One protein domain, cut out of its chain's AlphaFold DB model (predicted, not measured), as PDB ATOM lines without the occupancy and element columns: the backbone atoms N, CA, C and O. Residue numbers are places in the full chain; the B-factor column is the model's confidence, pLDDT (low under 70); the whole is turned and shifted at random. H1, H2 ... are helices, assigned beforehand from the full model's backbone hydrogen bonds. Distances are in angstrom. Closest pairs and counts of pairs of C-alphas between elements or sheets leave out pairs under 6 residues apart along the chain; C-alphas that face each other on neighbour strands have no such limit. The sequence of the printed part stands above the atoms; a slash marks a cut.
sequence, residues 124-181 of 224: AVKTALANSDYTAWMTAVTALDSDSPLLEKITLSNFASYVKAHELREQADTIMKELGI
ATOM      1  N   ALA A 124     -21.283   0.229  39.905       95.88
ATOM      2  CA  ALA A 124     -20.917   0.187  38.490       95.88
ATOM      3  C   ALA A 124     -19.641   1.003  38.202       95.88
ATOM      4  O   ALA A 124     -18.757   0.525  37.487       95.88
ATOM      5  N   VAL A 125     -19.495   2.191  38.807       96.69
ATOM      6  CA  VAL A 125     -18.268   3.006  38.696       96.69
ATOM      7  C   VAL A 125     -17.068   2.267  39.294       96.69
ATOM      8  O   VAL A 125     -16.030   2.169  38.640       96.69
ATOM      9  N   LYS A 126     -17.203   1.714  40.508       95.31
ATOM     10  CA  LYS A 126     -16.127   0.948  41.164       95.31
ATOM     11  C   LYS A 126     -15.703  -0.261  40.338       95.31
ATOM     12  O   LYS A 126     -14.514  -0.472  40.125       95.31
ATOM     13  N   THR A 127     -16.672  -1.015  39.824       96.56
ATOM     14  CA  THR A 127     -16.422  -2.183  38.970       96.56
ATOM     15  C   THR A 127     -15.666  -1.787  37.703       96.56
ATOM     16  O   THR A 127     -14.701  -2.450  37.326       96.56
ATOM     17  N   ALA A 128     -16.053  -0.683  37.059       97.88
ATOM     18  CA  ALA A 128     -15.354  -0.189  35.880       97.88
ATOM     19  C   ALA A 128     -13.906   0.230  36.183       97.88
ATOM     20  O   ALA A 128     -13.008  -0.064  35.395       97.88
ATOM     21  N   LEU A 129     -13.659   0.858  37.338       97.44
ATOM     22  CA  LEU A 129     -12.308   1.213  37.782       97.44
ATOM     23  C   LEU A 129     -11.459  -0.024  38.085       97.44
ATOM     24  O   LEU A 129     -10.329  -0.100  37.610       97.44
ATOM     25  N   ALA A 130     -12.014  -1.013  38.789       95.62
ATOM     26  CA  ALA A 130     -11.338  -2.280  39.067       95.62
ATOM     27  C   ALA A 130     -10.955  -3.028  37.776       95.62
ATOM     28  O   ALA A 130      -9.888  -3.633  37.694       95.62
ATOM     29  N   ASN A 131     -11.791  -2.928  36.742       97.31
ATOM     30  CA  ASN A 131     -11.531  -3.520  35.431       97.31
ATOM     31  C   ASN A 131     -10.678  -2.633  34.509       97.31
ATOM     32  O   ASN A 131     -10.388  -3.039  33.385       97.31
ATOM     33  N   SER A 132     -10.283  -1.433  34.950       97.56
ATOM     34  CA  SER A 132      -9.620  -0.432  34.103       97.56
ATOM     35  C   SER A 132     -10.361  -0.167  32.779       97.56
ATOM     36  O   SER A 132      -9.738   0.100  31.750       97.56
ATOM     37  N   ASP A 133     -11.697  -0.197  32.798       98.38
ATOM     38  CA  ASP A 133     -12.550  -0.002  31.622       98.38
ATOM     39  C   ASP A 133     -13.063   1.444  31.547       98.38
ATOM     40  O   ASP A 133     -14.000   1.839  32.244       98.38
ATOM     41  N   TYR A 134     -12.450   2.242  30.668       98.12
ATOM     42  CA  TYR A 134     -12.813   3.647  30.467       98.12
ATOM     43  C   TYR A 134     -14.242   3.830  29.944       98.12
ATOM     44  O   TYR A 134     -14.937   4.755  30.362       98.12
ATOM     45  N   THR A 135     -14.697   2.975  29.026       98.06
ATOM     46  CA  THR A 135     -16.021   3.118  28.406       98.06
ATOM     47  C   THR A 135     -17.121   2.761  29.400       98.06
ATOM     48  O   THR A 135     -18.115   3.490  29.502       98.06
ATOM     49  N   ALA A 136     -16.930   1.692  30.177       98.12
ATOM     50  CA  ALA A 136     -17.831   1.349  31.273       98.12
ATOM     51  C   ALA A 136     -17.821   2.429  32.364       98.12
ATOM     52  O   ALA A 136     -18.883   2.812  32.853       98.12
ATOM     53  N   TRP A 137     -16.646   2.977  32.696       98.44
ATOM     54  CA  TRP A 137     -16.514   4.033  33.699       98.44
ATOM     55  C   TRP A 137     -17.253   5.303  33.279       98.44
ATOM     56  O   TRP A 137     -18.064   5.816  34.048       98.44
ATOM     57  N   MET A 138     -17.037   5.766  32.046       97.56
ATOM     58  CA  MET A 138     -17.713   6.936  31.483       97.56
ATOM     59  C   MET A 138     -19.234   6.756  31.540       97.56
ATOM     60  O   MET A 138     -19.942   7.613  32.058       97.56
ATOM     61  N   THR A 139     -19.727   5.594  31.097       97.88
ATOM     62  CA  THR A 139     -21.159   5.248  31.128       97.88
ATOM     63  C   THR A 139     -21.723   5.298  32.549       97.88
ATOM     64  O   THR A 139     -22.780   5.884  32.779       97.88
ATOM     65  N   ALA A 140     -21.012   4.704  33.511       97.00
ATOM     66  CA  ALA A 140     -21.448   4.643  34.899       97.00
ATOM     67  C   ALA A 140     -21.444   6.024  35.578       97.00
ATOM     68  O   ALA A 140     -22.386   6.349  36.298       97.00
ATOM     69  N   VAL A 141     -20.431   6.861  35.319       96.56
ATOM     70  CA  VAL A 141     -20.373   8.228  35.860       96.56
ATOM     71  C   VAL A 141     -21.455   9.107  35.242       96.56
ATOM     72  O   VAL A 141     -22.134   9.799  35.988       96.56
ATOM     73  N   THR A 142     -21.707   9.028  33.932       96.50
ATOM     74  CA  THR A 142     -22.819   9.760  33.299       96.50
ATOM     75  C   THR A 142     -24.183   9.346  33.861       96.50
ATOM     76  O   THR A 142     -25.061  10.189  34.014       96.50
ATOM     77  N   ALA A 143     -24.373   8.067  34.196       94.62
ATOM     78  CA  ALA A 143     -25.607   7.589  34.824       94.62
ATOM     79  C   ALA A 143     -25.779   8.073  36.277       94.62
ATOM     80  O   ALA A 143     -26.911   8.138  36.774       94.62
ATOM     81  N   LEU A 144     -24.669   8.371  36.961       92.69
ATOM     82  CA  LEU A 144     -24.650   8.948  38.304       92.69
ATOM     83  C   LEU A 144     -24.920  10.457  38.261       92.69
ATOM     84  O   LEU A 144     -25.753  10.951  39.015       92.69
ATOM     85  N   ASP A 145     -24.212  11.158  37.381       92.94
ATOM     86  CA  ASP A 145     -24.278  12.600  37.183       92.94
ATOM     87  C   ASP A 145     -23.777  12.940  35.770       92.94
ATOM     88  O   ASP A 145     -22.580  12.851  35.471       92.94
ATOM     89  N   SER A 146     -24.700  13.326  34.888       93.88
ATOM     90  CA  SER A 146     -24.388  13.663  33.498       93.88
ATOM     91  C   SER A 146     -23.547  14.929  33.357       93.88
ATOM     92  O   SER A 146     -22.870  15.080  32.342       93.88
ATOM     93  N   ASP A 147     -23.560  15.800  34.367       94.38
ATOM     94  CA  ASP A 147     -22.859  17.085  34.366       94.38
ATOM     95  C   ASP A 147     -21.554  17.017  35.178       94.38
ATOM     96  O   ASP A 147     -20.939  18.038  35.503       94.38
ATOM     97  N   SER A 148     -21.103  15.802  35.512       93.62
ATOM     98  CA  SER A 148     -19.915  15.610  36.331       93.62
ATOM     99  C   SER A 148     -18.667  16.188  35.645       93.62
ATOM    100  O   SER A 148     -18.305  15.757  34.545       93.62
ATOM    101  N   PRO A 149     -17.892  17.065  36.316       94.12
ATOM    102  CA  PRO A 149     -16.663  17.632  35.755       94.12
ATOM    103  C   PRO A 149     -15.565  16.581  35.529       94.12
ATOM    104  O   PRO A 149     -14.533  16.874  34.922       94.12
ATOM    105  N   LEU A 150     -15.745  15.361  36.046       94.19
ATOM    106  CA  LEU A 150     -14.851  14.240  35.769       94.19
ATOM    107  C   LEU A 150     -14.942  13.792  34.309       94.19
ATOM    108  O   LEU A 150     -13.913  13.413  33.756       94.19
ATOM    109  N   LEU A 151     -16.121  13.885  33.685       95.75
ATOM    110  CA  LEU A 151     -16.348  13.471  32.296       95.75
ATOM    111  C   LEU A 151     -15.538  14.327  31.306       95.75
ATOM    112  O   LEU A 151     -15.137  13.843  30.253       95.75
ATOM    113  N   GLU A 152     -15.247  15.583  31.660       95.44
ATOM    114  CA  GLU A 152     -14.416  16.485  30.851       95.44
ATOM    115  C   GLU A 152     -12.913  16.319  31.120       95.44
ATOM    116  O   GLU A 152     -12.084  16.446  30.217       95.44
ATOM    117  N   LYS A 153     -12.540  16.080  32.383       96.81
ATOM    118  CA  LYS A 153     -11.135  16.071  32.826       96.81
ATOM    119  C   LYS A 153     -10.455  14.726  32.622       96.81
ATOM    120  O   LYS A 153      -9.239  14.679  32.409       96.81
ATOM    121  N   ILE A 154     -11.213  13.643  32.745       97.44
ATOM    122  CA  ILE A 154     -10.705  12.288  32.593       97.44
ATOM    123  C   ILE A 154     -11.009  11.830  31.177       97.44
ATOM    124  O   ILE A 154     -12.157  11.658  30.779       97.44
ATOM    125  N   THR A 155      -9.947  11.637  30.414       97.38
ATOM    126  CA  THR A 155      -9.989  11.198  29.027       97.38
ATOM    127  C   THR A 155      -9.384   9.808  28.920       97.38
ATOM    128  O   THR A 155      -8.655   9.356  29.806       97.38
ATOM    129  N   LEU A 156      -9.594   9.141  27.786       96.81
ATOM    130  CA  LEU A 156      -8.982   7.838  27.533       96.81
ATOM    131  C   LEU A 156      -7.451   7.862  27.714       96.81
ATOM    132  O   LEU A 156      -6.873   6.887  28.186       96.81
ATOM    133  N   SER A 157      -6.788   8.977  27.378       97.50
ATOM    134  CA  SER A 157      -5.328   9.086  27.466       97.50
ATOM    135  C   SER A 157      -4.795   9.219  28.894       97.50
ATOM    136  O   SER A 157      -3.641   8.866  29.128       97.50
ATOM    137  N   ASN A 158      -5.597   9.711  29.847       97.62
ATOM    138  CA  ASN A 158      -5.182   9.880  31.246       97.62
ATOM    139  C   ASN A 158      -5.908   8.939  32.227       97.62
ATOM    140  O   ASN A 158      -5.555   8.903  33.408       97.62
ATOM    141  N   PHE A 159      -6.864   8.140  31.744       98.38
ATOM    142  CA  PHE A 159      -7.684   7.254  32.565       98.38
ATOM    143  C   PHE A 159      -6.866   6.255  33.393       98.38
ATOM    144  O   PHE A 159      -7.165   6.052  34.565       98.38
ATOM    145  N   ALA A 160      -5.782   5.697  32.845       98.12
ATOM    146  CA  ALA A 160      -4.910   4.785  33.593       98.12
ATOM    147  C   ALA A 160      -4.316   5.439  34.860       98.12
ATOM    148  O   ALA A 160      -4.230   4.805  35.912       98.12
ATOM    149  N   SER A 161      -3.961   6.727  34.797       97.69
ATOM    150  CA  SER A 161      -3.496   7.484  35.967       97.69
ATOM    151  C   SER A 161      -4.615   7.705  36.984       97.69
ATOM    152  O   SER A 161      -4.362   7.693  38.187       97.69
ATOM    153  N   TYR A 162      -5.851   7.888  36.514       97.69
ATOM    154  CA  TYR A 162      -7.021   8.019  37.378       97.69
ATOM    155  C   TYR A 162      -7.352   6.711  38.106       97.69
ATOM    156  O   TYR A 162      -7.533   6.729  39.323       97.69
ATOM    157  N   VAL A 163      -7.333   5.572  37.401       98.00
ATOM    158  CA  VAL A 163      -7.448   4.238  38.017       98.00
ATOM    159  C   VAL A 163      -6.360   4.059  39.071       98.00
ATOM    160  O   VAL A 163      -6.654   3.689  40.206       98.00
ATOM    161  N   LYS A 164      -5.112   4.428  38.756       97.44
ATOM    162  CA  LYS A 164      -4.022   4.298  39.723       97.44
ATOM    163  C   LYS A 164      -4.228   5.153  40.973       97.44
ATOM    164  O   LYS A 164      -3.957   4.702  42.085       97.44
ATOM    165  N   ALA A 165      -4.711   6.381  40.801       96.06
ATOM    166  CA  ALA A 165      -5.052   7.251  41.919       96.06
ATOM    167  C   ALA A 165      -6.182   6.656  42.781       96.06
ATOM    168  O   ALA A 165      -6.126   6.761  44.005       96.06
ATOM    169  N   HIS A 166      -7.169   6.001  42.159       94.38
ATOM    170  CA  HIS A 166      -8.243   5.305  42.868       94.38
ATOM    171  C   HIS A 166      -7.716   4.153  43.730       94.38
ATOM    172  O   HIS A 166      -8.000   4.114  44.924       94.38
ATOM    173  N   GLU A 167      -6.901   3.265  43.155       95.25
ATOM    174  CA  GLU A 167      -6.290   2.141  43.882       95.25
ATOM    175  C   GLU A 167      -5.485   2.610  45.100       95.25
ATOM    176  O   GLU A 167      -5.582   2.035  46.181       95.25
ATOM    177  N   LEU A 168      -4.682   3.668  44.934       95.62
ATOM    178  CA  LEU A 168      -3.869   4.217  46.021       95.62
ATOM    179  C   LEU A 168      -4.737   4.778  47.151       95.62
ATOM    180  O   LEU A 168      -4.373   4.648  48.319       95.62
ATOM    181  N   ARG A 169      -5.889   5.370  46.817       91.50
ATOM    182  CA  ARG A 169      -6.855   5.835  47.814       91.50
ATOM    183  C   ARG A 169      -7.473   4.664  48.576       91.50
ATOM    184  O   ARG A 169      -7.476   4.702  49.797       91.50
ATOM    185  N   GLU A 170      -7.915   3.610  47.891       91.56
ATOM    186  CA  GLU A 170      -8.481   2.422  48.558       91.56
ATOM    187  C   GLU A 170      -7.468   1.723  49.476       91.56
ATOM    188  O   GLU A 170      -7.811   1.270  50.571       91.56
ATOM    189  N   GLN A 171      -6.197   1.672  49.065       91.50
ATOM    190  CA  GLN A 171      -5.116   1.157  49.905       91.50
ATOM    191  C   GLN A 171      -4.897   2.033  51.139       91.50
ATOM    192  O   GLN A 171      -4.773   1.507  52.244       91.50
ATOM    193  N   ALA A 172      -4.882   3.357  50.969       90.62
ATOM    194  CA  ALA A 172      -4.765   4.283  52.088       90.62
ATOM    195  C   ALA A 172      -5.938   4.128  53.068       90.62
ATOM    196  O   ALA A 172      -5.701   4.023  54.269       90.62
ATOM    197  N   ASP A 173      -7.172   4.033  52.572       87.62
ATOM    198  CA  ASP A 173      -8.369   3.836  53.397       87.62
ATOM    199  C   ASP A 173      -8.301   2.513  54.178       87.62
ATOM    200  O   ASP A 173      -8.598   2.473  55.374       87.62
ATOM    201  N   THR A 174      -7.829   1.441  53.533       90.00
ATOM    202  CA  THR A 174      -7.613   0.134  54.177       90.00
ATOM    203  C   THR A 174      -6.590   0.234  55.309       90.00
ATOM    204  O   THR A 174      -6.879  -0.175  56.431       90.00
ATOM    205  N   ILE A 175      -5.429   0.843  55.052       89.44
ATOM    206  CA  ILE A 175      -4.373   1.030  56.059       89.44
ATOM    207  C   ILE A 175      -4.882   1.891  57.223       89.44
ATOM    208  O   ILE A 175      -4.665   1.563  58.386       89.44
ATOM    209  N   MET A 176      -5.597   2.982  56.938       87.00
ATOM    210  CA  MET A 176      -6.154   3.859  57.973       87.00
ATOM    211  C   MET A 176      -7.175   3.133  58.850       87.00
ATOM    212  O   MET A 176      -7.213   3.359  60.062       87.00
ATOM    213  N   LYS A 177      -7.973   2.240  58.259       85.62
ATOM    214  CA  LYS A 177      -8.897   1.375  58.993       85.62
ATOM    215  C   LYS A 177      -8.162   0.365  59.873       85.62
ATOM    216  O   LYS A 177      -8.516   0.233  61.040       85.62
ATOM    217  N   GLU A 178      -7.128  -0.297  59.357       85.50
ATOM    218  CA  GLU A 178      -6.292  -1.233  60.130       85.50
ATOM    219  C   GLU A 178      -5.595  -0.555  61.317       85.50
ATOM    220  O   GLU A 178      -5.438  -1.157  62.377       85.50
ATOM    221  N   LEU A 179      -5.225   0.717  61.164       85.38
ATOM    222  CA  LEU A 179      -4.637   1.531  62.228       85.38
ATOM    223  C   LEU A 179      -5.676   2.107  63.209       85.38
ATOM    224  O   LEU A 179      -5.294   2.750  64.186       85.38
ATOM    225  N   GLY A 180      -6.977   1.918  62.961       83.75
ATOM    226  CA  GLY A 180      -8.055   2.454  63.796       83.75
ATOM    227  C   GLY A 180      -8.298   3.964  63.650       83.75
ATOM    228  O   GLY A 180      -8.971   4.557  64.490       83.75
ATOM    229  N   ILE A 181      -7.789   4.596  62.585       82.38
ATOM    230  CA  ILE A 181      -7.811   6.058  62.353       82.38
ATOM    231  C   ILE A 181      -8.920   6.454  61.352       82.38
ATOM    232  O   ILE A 181      -8.943   7.565  60.827       82.38
TER     233      ILE A 181
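Overview. This is residues 124 to 181 of the 224 residues of an uncharacterized protein of Candidatus Falkowbacteria bacterium GW2011_GWE1_38_31 (UniProt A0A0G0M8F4). A long helix, H4, reaches like an arm out of a small head formed by the helical hairpin of H1 and H2 together with the short helix H3. The far end of the arm, residues 174 to 180, sticks out, and H4 makes most of the length. The printed part has 58 residues with four named helices in the order H1, H2, H3, H4 and no named strand; the class is all helix. It is only just loose, close to compact, with a radius of gyration of the C-alphas of 12.8 A, and elongated, spanning 36 by 22 by 18 A.

Along the chain. H1 takes residues 124 to 130, from C-alpha 124 at (-20.917, 0.187, 38.490), and is 9.9 A long. H2, residues 134 to 144, is 15.2 A long. H3, residues 150 to 153, is 5.1 A long. H4, residues 159 to 178, runs 28.9 A from C-alpha 159 at (-7.684, 7.254, 32.565) to C-alpha 178 at (-6.292, -1.233, 60.130).

Arrangement. H1 and H2 form a hairpin and touch, their closest C-alphas, of Ala 128 and Trp 137, 4.9 A apart, at a shallow tilt of 30 degrees, opposite ways. H2 and H3 only just touch, with 3 pairs of C-alphas within 8 A, the closest being Met 138 and Leu 151 at 6.7 A. H4 only just touches H1, with 3 pairs of C-alphas within 8 A and with residues 163 to 166 alone; the closest C-alphas, of Leu 129 and Val 163, are 5.7 A apart. The lines of H1 and H4 are about perpendicular, at 89 degrees. H2 and H4 are close but not clearly touching, the closest C-alphas, of Tyr 134 and Phe 159, being 6.6 A apart. H3 is apart from H1 and from H4. In H1, H2 and H4 every O i to N i+4 pair is within hydrogen-bond range; H3 is too short for such a pair.

Size, cuts and confidence. The two C-alphas farthest apart, of Ser 157 and Gly 180, are 37.0 A apart. The printed part has no cut, and its three links are tight. The mean pLDDT of the printed part is 94.5, and no printed residue is under 70.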